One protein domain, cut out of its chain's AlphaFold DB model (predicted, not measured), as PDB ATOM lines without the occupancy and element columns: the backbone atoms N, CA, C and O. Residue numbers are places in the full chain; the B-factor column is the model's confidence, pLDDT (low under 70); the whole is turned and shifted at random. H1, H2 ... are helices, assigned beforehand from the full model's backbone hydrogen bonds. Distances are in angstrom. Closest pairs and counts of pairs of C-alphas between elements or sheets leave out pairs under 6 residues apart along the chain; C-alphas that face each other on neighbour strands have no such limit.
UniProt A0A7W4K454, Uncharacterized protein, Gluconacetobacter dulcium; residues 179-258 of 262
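Overview. This is residues 179 to 258 of the 262 residues of an uncharacterized protein of Gluconacetobacter dulcium (UniProt A0A7W4K454). Little of this domain is regular structure: two helices, H1 and H2, cross as an X, and a long looped stretch, residues 179 to 221, winds back and forth on one side of the pair. The printed part has 80 residues, with 28 in the named helices, H1 then H2; the class is all helix, with no named strand. The whole is compact, with a radius of gyration of the C-alphas of 12.1 A, and rounded, spanning 34 by 26 by 19 A.

Along the chain. Residues 179 to 221 hold no named element; C-alpha 179 is at (-8.380, 22.530, 32.538). H1, residues 222 to 236, begins at C-alpha 222 (-18.716, 28.801, 35.520) and is 20.7 A long from first to last C-alpha. H2, residues 245 to 257, is 18.3 A long and ends at C-alpha 257 (-18.176, 39.080, 34.951).

Arrangement. H1 and H2 touch, their closest C-alphas being those of Leu 226 and Ala 254, 5.3 A apart. They run opposite ways at a steep tilt of 59 degrees. In both helices every O i to N i+4 pair is within hydrogen-bond range.

Size, cuts and confidence. The C-alphas farthest apart, those of Gly 201 and Leu 241, are 35.5 A apart. The printed part has no cut, and the link from H1 to H2, 8 residues, is short. Mean pLDDT of the printed part is 86.1; no printed residue is under 70.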
ATOM      1  N   ARG A 179      -7.034  23.099  32.710       86.00
ATOM      2  CA  ARG A 179      -8.380  22.530  32.538       86.00
ATOM      3  C   ARG A 179      -8.927  22.776  31.130       86.00
ATOM      4  O   ARG A 179      -9.702  21.952  30.638       86.00
ATOM      5  N   ALA A 180      -8.502  23.853  30.468       84.94
ATOM      6  CA  ALA A 180      -8.866  24.141  29.086       84.94
ATOM      7  C   ALA A 180      -8.334  23.086  28.107       84.94
ATOM      8  O   ALA A 180      -9.000  22.755  27.132       84.94
ATOM      9  N   TYR A 181      -7.168  22.512  28.399       84.44
ATOM     10  CA  TYR A 181      -6.491  21.548  27.529       84.44
ATOM     11  C   TYR A 181      -6.803  20.090  27.887       84.44
ATOM     12  O   TYR A 181      -6.278  19.168  27.264       84.44
ATOM     13  N   ARG A 182      -7.666  19.852  28.886       85.25
ATOM     14  CA  ARG A 182      -8.087  18.495  29.245       85.25
ATOM     15  C   ARG A 182      -8.891  17.870  28.118       85.25
ATOM     16  O   ARG A 182      -9.820  18.479  27.585       85.25
ATOM     17  N   ALA A 183      -8.555  16.620  27.827       80.50
ATOM     18  CA  ALA A 183      -9.289  15.827  26.866       80.50
ATOM     19  C   ALA A 183     -10.756  15.681  27.307       80.50
ATOM     20  O   ALA A 183     -11.044  15.519  28.497       80.50
ATOM     21  N   PHE A 184     -11.674  15.773  26.352       79.56
ATOM     22  CA  PHE A 184     -13.108  15.660  26.588       79.56
ATOM     23  C   PHE A 184     -13.669  14.451  25.845       79.56
ATOM     24  O   PHE A 184     -13.101  13.986  24.859       79.56
ATOM     25  N   ASP A 185     -14.789  13.938  26.337       80.31
ATOM     26  CA  ASP A 185     -15.499  12.832  25.710       80.31
ATOM     27  C   ASP A 185     -16.482  13.380  24.657       80.31
ATOM     28  O   ASP A 185     -17.453  14.048  25.036       80.31
ATOM     29  N   PRO A 186     -16.251  13.133  23.353       72.31
ATOM     30  CA  PRO A 186     -17.115  13.627  22.286       72.31
ATOM     31  C   PRO A 186     -18.458  12.887  22.208       72.31
ATOM     32  O   PRO A 186     -19.369  13.372  21.539       72.31
ATOM     33  N   SER A 187     -18.603  11.734  22.873       74.88
ATOM     34  CA  SER A 187     -19.867  10.985  22.908       74.88
ATOM     35  C   SER A 187     -20.913  11.641  23.818       74.88
ATOM     36  O   SER A 187     -22.115  11.402  23.674       74.88
ATOM     37  N   LEU A 188     -20.477  12.501  24.745       78.19
ATOM     38  CA  LEU A 188     -21.372  13.197  25.658       78.19
ATOM     39  C   LEU A 188     -22.000  14.422  24.980       78.19
ATOM     40  O   LEU A 188     -21.286  15.231  24.384       78.19
ATOM     41  N   PRO A 189     -23.320  14.650  25.141       81.31
ATOM     42  CA  PRO A 189     -23.960  15.843  24.599       81.31
ATOM     43  C   PRO A 189     -23.351  17.110  25.220       81.31
ATOM     44  O   PRO A 189     -22.949  17.065  26.387       81.31
ATOM     45  N   PRO A 190     -23.295  18.247  24.505       84.62
ATOM     46  CA  PRO A 190     -22.793  19.505  25.061       84.62
ATOM     47  C   PRO A 190     -23.584  19.901  26.312       84.62
ATOM     48  O   PRO A 190     -24.796  19.680  26.377       84.62
ATOM     49  N   VAL A 191     -22.902  20.465  27.313       86.81
ATOM     50  CA  VAL A 191     -23.567  20.982  28.518       86.81
ATOM     51  C   VAL A 191     -24.465  22.147  28.126       86.81
ATOM     52  O   VAL A 191     -24.015  23.090  27.472       86.81
ATOM     53  N   ARG A 192     -25.732  22.095  28.538       87.94
ATOM     54  CA  ARG A 192     -26.713  23.140  28.249       87.94
ATOM     55  C   ARG A 192     -26.868  24.094  29.418       87.94
ATOM     56  O   ARG A 192     -26.666  23.744  30.584       87.94
ATOM     57  N   LYS A 193     -27.302  25.313  29.118       87.62
ATOM     58  CA  LYS A 193     -27.758  26.256  30.134       87.62
ATOM     59  C   LYS A 193     -28.867  25.624  30.983       87.62
ATOM     60  O   LYS A 193     -29.875  25.148  30.469       87.62
ATOM     61  N   GLY A 194     -28.704  25.689  32.300       84.19
ATOM     62  CA  GLY A 194     -29.618  25.121  33.288       84.19
ATOM     63  C   GLY A 194     -29.240  23.719  33.762       84.19
ATOM     64  O   GLY A 194     -29.764  23.298  34.799       84.19
ATOM     65  N   ASP A 195     -28.316  23.035  33.077       85.56
ATOM     66  CA  ASP A 195     -27.772  21.760  33.542       85.56
ATOM     67  C   ASP A 195     -27.027  21.952  34.865       85.56
ATOM     68  O   ASP A 195     -26.457  23.009  35.144       85.56
ATOM     69  N   VAL A 196     -27.025  20.917  35.700       84.00
ATOM     70  CA  VAL A 196     -26.388  20.956  37.019       84.00
ATOM     71  C   VAL A 196     -24.930  20.513  36.903       84.00
ATOM     72  O   VAL A 196     -24.634  19.433  36.388       84.00
ATOM     73  N   CYS A 197     -24.004  21.328  37.411       83.50
ATOM     74  CA  CYS A 197     -22.605  20.951  37.570       83.50
ATOM     75  C   CYS A 197     -22.494  19.769  38.538       83.50
ATOM     76  O   CYS A 197     -22.913  19.860  39.691       83.50
ATOM     77  N   LYS A 198     -21.890  18.660  38.094       79.06
ATOM     78  CA  LYS A 198     -21.720  17.458  38.928       79.06
ATOM     79  C   LYS A 198     -20.841  17.705  40.158       79.06
ATOM     80  O   LYS A 198     -21.068  17.077  41.183       79.06
ATOM     81  N   ALA A 199     -19.852  18.593  40.051       76.69
ATOM     82  CA  ALA A 199     -18.896  18.849  41.127       76.69
ATOM     83  C   ALA A 199     -19.478  19.729  42.243       76.69
ATOM     84  O   ALA A 199     -19.223  19.483  43.416       76.69
ATOM     85  N   THR A 200     -20.264  20.749  41.886       75.44
ATOM     86  CA  THR A 200     -20.747  21.761  42.842       75.44
ATOM     87  C   THR A 200     -22.248  21.695  43.110       75.44
ATOM     88  O   THR A 200     -22.722  22.316  44.054       75.44
ATOM     89  N   GLY A 201     -23.022  20.979  42.288       80.31
ATOM     90  CA  GLY A 201     -24.486  20.965  42.361       80.31
ATOM     91  C   GLY A 201     -25.149  22.272  41.901       80.31
ATOM     92  O   GLY A 201     -26.367  22.413  42.000       80.31
ATOM     93  N   ILE A 202     -24.371  23.233  41.394       80.81
ATOM     94  CA  ILE A 202     -24.851  24.541  40.933       80.81
ATOM     95  C   ILE A 202     -25.220  24.453  39.449       80.81
ATOM     96  O   ILE A 202     -24.553  23.767  38.676       80.81
ATOM     97  N   LYS A 203     -26.289  25.140  39.036       86.75
ATOM     98  CA  LYS A 203     -26.714  25.186  37.630       86.75
ATOM     99  C   LYS A 203     -25.804  26.090  36.799       86.75
ATOM    100  O   LYS A 203     -25.426  27.163  37.259       86.75
ATOM    101  N   TRP A 204     -25.525  25.692  35.563       87.19
ATOM    102  CA  TRP A 204     -24.854  26.541  34.578       87.19
ATOM    103  C   TRP A 204     -25.809  27.635  34.095       87.19
ATOM    104  O   TRP A 204     -26.892  27.335  33.589       87.19
ATOM    105  N   GLU A 205     -25.447  28.905  34.234       87.81
ATOM    106  CA  GLU A 205     -26.327  30.025  33.885       87.81
ATOM    107  C   GLU A 205     -26.028  30.623  32.503       87.81
ATOM    108  O   GLU A 205     -26.889  31.282  31.909       87.81
ATOM    109  N   ILE A 206     -24.814  30.426  31.982       83.31
ATOM    110  CA  ILE A 206     -24.239  31.259  30.921       83.31
ATOM    111  C   ILE A 206     -24.045  30.457  29.644       83.31
ATOM    112  O   ILE A 206     -22.964  29.935  29.383       83.31
ATOM    113  N   GLY A 207     -25.093  30.407  28.826       83.62
ATOM    114  CA  GLY A 207     -25.056  29.758  27.514       83.62
ATOM    115  C   GLY A 207     -24.749  28.260  27.576       83.62
ATOM    116  O   GLY A 207     -24.617  27.671  28.655       83.62
ATOM    117  N   ASP A 208     -24.640  27.667  26.397       87.81
ATOM    118  CA  ASP A 208     -24.290  26.261  26.219       87.81
ATOM    119  C   ASP A 208     -22.766  26.106  26.047       87.81
ATOM    120  O   ASP A 208     -22.032  27.096  25.940       87.81
ATOM    121  N   ASP A 209     -22.275  24.867  26.052       86.31
ATOM    122  CA  ASP A 209     -20.904  24.560  25.635       86.31
ATOM    123  C   ASP A 209     -20.657  25.072  24.206       86.31
ATOM    124  O   ASP A 209     -21.421  24.779  23.284       86.31
ATOM    125  N   LEU A 210     -19.564  25.816  24.016       87.19
ATOM    126  CA  LEU A 210     -19.194  26.336  22.703       87.19
ATOM    127  C   LEU A 210     -18.441  25.273  21.883       87.19
ATOM    128  O   LEU A 210     -17.432  24.742  22.360       87.19
ATOM    129  N   PRO A 211     -18.855  24.999  20.632       84.62
ATOM    130  CA  PRO A 211     -18.138  24.084  19.752       84.62
ATOM    131  C   PRO A 211     -16.688  24.520  19.516       84.62
ATOM    132  O   PRO A 211     -16.420  25.671  19.175       84.62
ATOM    133  N   GLY A 212     -15.745  23.587  19.665       83.88
ATOM    134  CA  GLY A 212     -14.317  23.860  19.480       83.88
ATOM    135  C   GLY A 212     -13.649  24.592  20.649       83.88
ATOM    136  O   GLY A 212     -12.524  25.052  20.492       83.88
ATOM    137  N   TYR A 213     -14.315  24.693  21.804       88.38
ATOM    138  CA  TYR A 213     -13.765  25.239  23.045       88.38
ATOM    139  C   TYR A 213     -13.894  24.227  24.189       88.38
ATOM    140  O   TYR A 213     -14.672  23.274  24.085       88.38
ATOM    141  N   PRO A 214     -13.147  24.413  25.291       89.38
ATOM    142  CA  PRO A 214     -13.215  23.518  26.438       89.38
ATOM    143  C   PRO A 214     -14.647  23.371  26.962       89.38
ATOM    144  O   PRO A 214     -15.339  24.369  27.159       89.38
ATOM    145  N   SER A 215     -15.083  22.140  27.238       90.12
ATOM    146  CA  SER A 215     -16.403  21.894  27.831       90.12
ATOM    147  C   SER A 215     -16.457  22.399  29.273       90.12
ATOM    148  O   SER A 215     -15.491  22.266  30.032       90.12
ATOM    149  N   LYS A 216     -17.625  22.894  29.697       89.44
ATOM    150  CA  LYS A 216     -17.922  23.236  31.098       89.44
ATOM    151  C   LYS A 216     -17.686  22.072  32.055       89.44
ATOM    152  O   LYS A 216     -17.388  22.305  33.222       89.44
ATOM    153  N   ARG A 217     -17.742  20.821  31.577       87.81
ATOM    154  CA  ARG A 217     -17.441  19.623  32.385       87.81
ATOM    155  C   ARG A 217     -16.026  19.604  32.959       87.81
ATOM    156  O   ARG A 217     -15.807  18.951  33.974       87.81
ATOM    157  N   ASN A 218     -15.091  20.326  32.343       88.62
ATOM    158  CA  ASN A 218     -13.711  20.407  32.818       88.62
ATOM    159  C   ASN A 218     -13.550  21.369  34.009       88.62
ATOM    160  O   ASN A 218     -12.454  21.479  34.565       88.62
ATOM    161  N   TYR A 219     -14.622  22.063  34.402       89.38
ATOM    162  CA  TYR A 219     -14.608  23.134  35.387       89.38
ATOM    163  C   TYR A 219     -15.602  22.867  36.515       89.38
ATOM    164  O   TYR A 219     -16.683  22.318  36.322       89.38
ATOM    165  N   GLU A 220     -15.241  23.309  37.715       87.56
ATOM    166  CA  GLU A 220     -16.126  23.279  38.886       87.56
ATOM    167  C   GLU A 220     -17.044  24.507  38.912       87.56
ATOM    168  O   GLU A 220     -18.210  24.418  39.310       87.56
ATOM    169  N   TYR A 221     -16.517  25.645  38.447       88.62
ATOM    170  CA  TYR A 221     -17.166  26.948  38.488       88.62
ATOM    171  C   TYR A 221     -17.268  27.574  37.099       88.62
ATOM    172  O   TYR A 221     -16.300  27.639  36.341       88.62
ATOM    173  N   GLU A 222     -18.437  28.143  36.805       88.44
ATOM    174  CA  GLU A 222     -18.716  28.801  35.520       88.44
ATOM    175  C   GLU A 222     -17.828  30.019  35.268       88.44
ATOM    176  O   GLU A 222     -17.496  30.337  34.128       88.44
ATOM    177  N   LYS A 223     -17.380  30.670  36.343       90.31
ATOM    178  CA  LYS A 223     -16.464  31.807  36.269       90.31
ATOM    179  C   LYS A 223     -15.101  31.420  35.687       90.31
ATOM    180  O   LYS A 223     -14.523  32.204  34.939       90.31
ATOM    181  N   ASP A 224     -14.598  30.233  36.015       90.50
ATOM    182  CA  ASP A 224     -13.299  29.768  35.522       90.50
ATOM    183  C   ASP A 224     -13.391  29.357  34.056       90.50
ATOM    184  O   ASP A 224     -12.550  29.762  33.257       90.50
ATOM    185  N   TRP A 225     -14.479  28.673  33.685       92.69
ATOM    186  CA  TRP A 225     -14.779  28.372  32.286       92.69
ATOM    187  C   TRP A 225     -14.845  29.649  31.440       92.69
ATOM    188  O   TRP A 225     -14.186  29.751  30.408       92.69
ATOM    189  N   LEU A 226     -15.566  30.674  31.912       92.88
ATOM    190  CA  LEU A 226     -15.650  31.961  31.220       92.88
ATOM    191  C   LEU A 226     -14.307  32.670  31.073       92.88
ATOM    192  O   LEU A 226     -14.086  33.335  30.059       92.88
ATOM    193  N   ARG A 227     -13.437  32.585  32.084       92.44
ATOM    194  CA  ARG A 227     -12.117  33.219  32.042       92.44
ATOM    195  C   ARG A 227     -11.277  32.613  30.920       92.44
ATOM    196  O   ARG A 227     -10.766  33.353  30.083       92.44
ATOM    197  N   ASP A 228     -11.183  31.290  30.881       91.25
ATOM    198  CA  ASP A 228     -10.343  30.589  29.910       91.25
ATOM    199  C   ASP A 228     -10.923  30.679  28.496       91.25
ATOM    200  O   ASP A 228     -10.231  31.085  27.561       91.25
ATOM    201  N   VAL A 229     -12.223  30.411  28.336       91.62
ATOM    202  CA  VAL A 229     -12.902  30.513  27.036       91.62
ATOM    203  C   VAL A 229     -12.889  31.949  26.515       91.62
ATOM    204  O   VAL A 229     -12.643  32.165  25.333       91.62
ATOM    205  N   GLY A 230     -13.067  32.956  27.374       90.75
ATOM    206  CA  GLY A 230     -12.988  34.366  26.982       90.75
ATOM    207  C   GLY A 230     -11.603  34.785  26.468       90.75
ATOM    208  O   GLY A 230     -11.501  35.618  25.561       90.75
ATOM    209  N   ARG A 231     -10.528  34.200  27.007       90.25
ATOM    210  CA  ARG A 231      -9.155  34.433  26.528       90.25
ATOM    211  C   ARG A 231      -8.889  33.704  25.212       90.25
ATOM    212  O   ARG A 231      -8.397  34.327  24.273       90.25
ATOM    213  N   LEU A 232      -9.323  32.450  25.089       90.06
ATOM    214  CA  LEU A 232      -9.234  31.680  23.842       90.06
ATOM    215  C   LEU A 232     -10.024  32.335  22.699       90.06
ATOM    216  O   LEU A 232      -9.518  32.456  21.584       90.06
ATOM    217  N   LEU A 233     -11.227  32.839  22.984       91.00
ATOM    218  CA  LEU A 233     -12.042  33.599  22.034       91.00
ATOM    219  C   LEU A 233     -11.312  34.843  21.534       91.00
ATOM    220  O   LEU A 233     -11.340  35.139  20.343       91.00
ATOM    221  N   ARG A 234     -10.632  35.570  22.426       88.50
ATOM    222  CA  ARG A 234      -9.859  36.757  22.045       88.50
ATOM    223  C   ARG A 234      -8.648  36.413  21.185       88.50
ATOM    224  O   ARG A 234      -8.334  37.174  20.276       88.50
ATOM    225  N   ALA A 235      -7.989  35.297  21.482       87.00
ATOM    226  CA  ALA A 235      -6.850  34.818  20.715       87.00
ATOM    227  C   ALA A 235      -7.254  34.375  19.303       87.00
ATOM    228  O   ALA A 235      -6.584  34.722  18.335       87.00
ATOM    229  N   LYS A 236      -8.374  33.653  19.178       86.00
ATOM    230  CA  LYS A 236      -8.881  33.157  17.892       86.00
ATOM    231  C   LYS A 236      -9.500  34.265  17.036       86.00
ATOM    232  O   LYS A 236      -9.377  34.245  15.814       86.00
ATOM    233  N   HIS A 237     -10.149  35.241  17.671       84.81
ATOM    234  CA  HIS A 237     -10.880  36.309  16.996       84.81
ATOM    235  C   HIS A 237     -10.281  37.689  17.319       84.81
ATOM    236  O   HIS A 237     -10.585  38.274  18.369       84.81
ATOM    237  N   PRO A 238      -9.491  38.286  16.404       76.19
ATOM    238  CA  PRO A 238      -8.906  39.612  16.625       76.19
ATOM    239  C   PRO A 238      -9.986  40.698  16.778       76.19
ATOM    240  O   PRO A 238      -9.824  41.663  17.537       76.19
ATOM    241  N   THR A 239     -11.136  40.516  16.122       77.00
ATOM    242  CA  THR A 239     -12.308  41.394  16.217       77.00
ATOM    243  C   THR A 239     -13.586  40.595  16.469       77.00
ATOM    244  O   THR A 239     -13.730  39.456  16.021       77.00
ATOM    245  N   ASN A 240     -14.564  41.227  17.130       78.69
ATOM    246  CA  ASN A 240     -15.869  40.617  17.422       78.69
ATOM    247  C   ASN A 240     -16.691  40.289  16.156       78.69
ATOM    248  O   ASN A 240     -17.718  39.628  16.265       78.69
ATOM    249  N   LEU A 241     -16.284  40.776  14.978       79.69
ATOM    250  CA  LEU A 241     -16.978  40.546  13.704       79.69
ATOM    251  C   LEU A 241     -16.810  39.113  13.195       79.69
ATOM    252  O   LEU A 241     -17.656  38.622  12.460       79.69
ATOM    253  N   THR A 242     -15.729  38.449  13.598       85.25
ATOM    254  CA  THR A 242     -15.426  37.068  13.192       85.25
ATOM    255  C   THR A 242     -16.042  36.023  14.124       85.25
ATOM    256  O   THR A 242     -15.900  34.834  13.868       85.25
ATOM    257  N   MET A 243     -16.711  36.461  15.197       89.81
ATOM    258  CA  MET A 243     -17.336  35.596  16.198       89.81
ATOM    259  C   MET A 243     -18.788  35.274  15.820       89.81
ATOM    260  O   MET A 243     -19.576  36.165  15.468       89.81
ATOM    261  N   THR A 244     -19.174  34.018  16.003       90.06
ATOM    262  CA  THR A 244     -20.575  33.576  15.983       90.06
ATOM    263  C   THR A 244     -21.397  34.281  17.071       90.06
ATOM    264  O   THR A 244     -20.871  34.981  17.942       90.06
ATOM    265  N   GLU A 245     -22.724  34.176  17.002       87.88
ATOM    266  CA  GLU A 245     -23.605  34.818  17.985       87.88
ATOM    267  C   GLU A 245     -23.384  34.276  19.407       87.88
ATOM    268  O   GLU A 245     -23.267  35.066  20.351       87.88
ATOM    269  N   ASP A 246     -23.210  32.960  19.535       87.12
ATOM    270  CA  ASP A 246     -22.938  32.291  20.808       87.12
ATOM    271  C   ASP A 246     -21.570  32.694  21.373       87.12
ATOM    272  O   ASP A 246     -21.452  33.066  22.544       87.12
ATOM    273  N   GLU A 247     -20.539  32.744  20.524       91.06
ATOM    274  CA  GLU A 247     -19.209  33.238  20.898       91.06
ATOM    275  C   GLU A 247     -19.265  34.701  21.367       91.06
ATOM    276  O   GLU A 247     -18.682  35.050  22.396       91.06
ATOM    277  N   ARG A 248     -20.029  35.565  20.683       91.06
ATOM    278  CA  ARG A 248     -20.241  36.962  21.106       91.06
ATOM    279  C   ARG A 248     -20.987  37.060  22.431       91.06
ATOM    280  O   ARG A 248     -20.715  37.973  23.217       91.06
ATOM    281  N   TYR A 249     -21.952  36.180  22.684       91.06
ATOM    282  CA  TYR A 249     -22.679  36.139  23.949       91.06
ATOM    283  C   TYR A 249     -21.754  35.763  25.114       91.06
ATOM    284  O   TYR A 249     -21.694  36.491  26.114       91.06
ATOM    285  N   VAL A 250     -20.969  34.696  24.955       90.44
ATOM    286  CA  VAL A 250     -19.997  34.245  25.962       90.44
ATOM    287  C   VAL A 250     -18.912  35.298  26.181       90.44
ATOM    288  O   VAL A 250     -18.657  35.677  27.322       90.44
ATOM    289  N   MET A 251     -18.358  35.872  25.110       90.25
ATOM    290  CA  MET A 251     -17.342  36.927  25.171       90.25
ATOM    291  C   MET A 251     -17.819  38.175  25.926       90.25
ATOM    292  O   MET A 251     -17.107  38.715  26.776       90.25
ATOM    293  N   ARG A 252     -19.040  38.654  25.639       90.81
ATOM    294  CA  ARG A 252     -19.632  39.793  26.365       90.81
ATOM    295  C   ARG A 252     -19.824  39.472  27.842       90.81
ATOM    296  O   ARG A 252     -19.540  40.313  28.694       90.81
ATOM    297  N   THR A 253     -20.273  38.257  28.142       90.31
ATOM    298  CA  THR A 253     -20.504  37.833  29.523       90.31
ATOM    299  C   THR A 253     -19.193  37.695  30.293       90.31
ATOM    300  O   THR A 253     -19.106  38.169  31.426       90.31
ATOM    301  N   ALA A 254     -18.150  37.145  29.667       89.88
ATOM    302  CA  ALA A 254     -16.813  37.058  30.241       89.88
ATOM    303  C   ALA A 254     -16.264  38.455  30.575       89.88
ATOM    304  O   ALA A 254     -15.887  38.696  31.720       89.88
ATOM    305  N   LYS A 255     -16.336  39.415  29.638       89.00
ATOM    306  CA  LYS A 255     -15.932  40.817  29.878       89.00
ATOM    307  C   LYS A 255     -16.682  41.483  31.030       89.00
ATOM    308  O   LYS A 255     -16.107  42.289  31.749       89.00
ATOM    309  N   SER A 256     -17.969  41.179  31.189       88.31
ATOM    310  CA  SER A 256     -18.788  41.778  32.245       88.31
ATOM    311  C   SER A 256     -18.567  41.142  33.619       88.31
ATOM    312  O   SER A 256     -18.780  41.819  34.623       88.31
ATOM    313  N   ARG A 257     -18.234  39.845  33.689       87.38
ATOM    314  CA  ARG A 257     -18.176  39.080  34.951       87.38
ATOM    315  C   ARG A 257     -16.753  38.801  35.445       87.38
ATOM    316  O   ARG A 257     -16.584  38.448  36.615       87.38
ATOM    317  N   ILE A 258     -15.744  38.946  34.588       87.25
ATOM    318  CA  ILE A 258     -14.331  38.751  34.921       87.25
ATOM    319  C   ILE A 258     -13.612  40.108  34.858       87.25
ATOM    320  O   ILE A 258     -13.350  40.597  33.758       87.25
TER     321      ILE A 258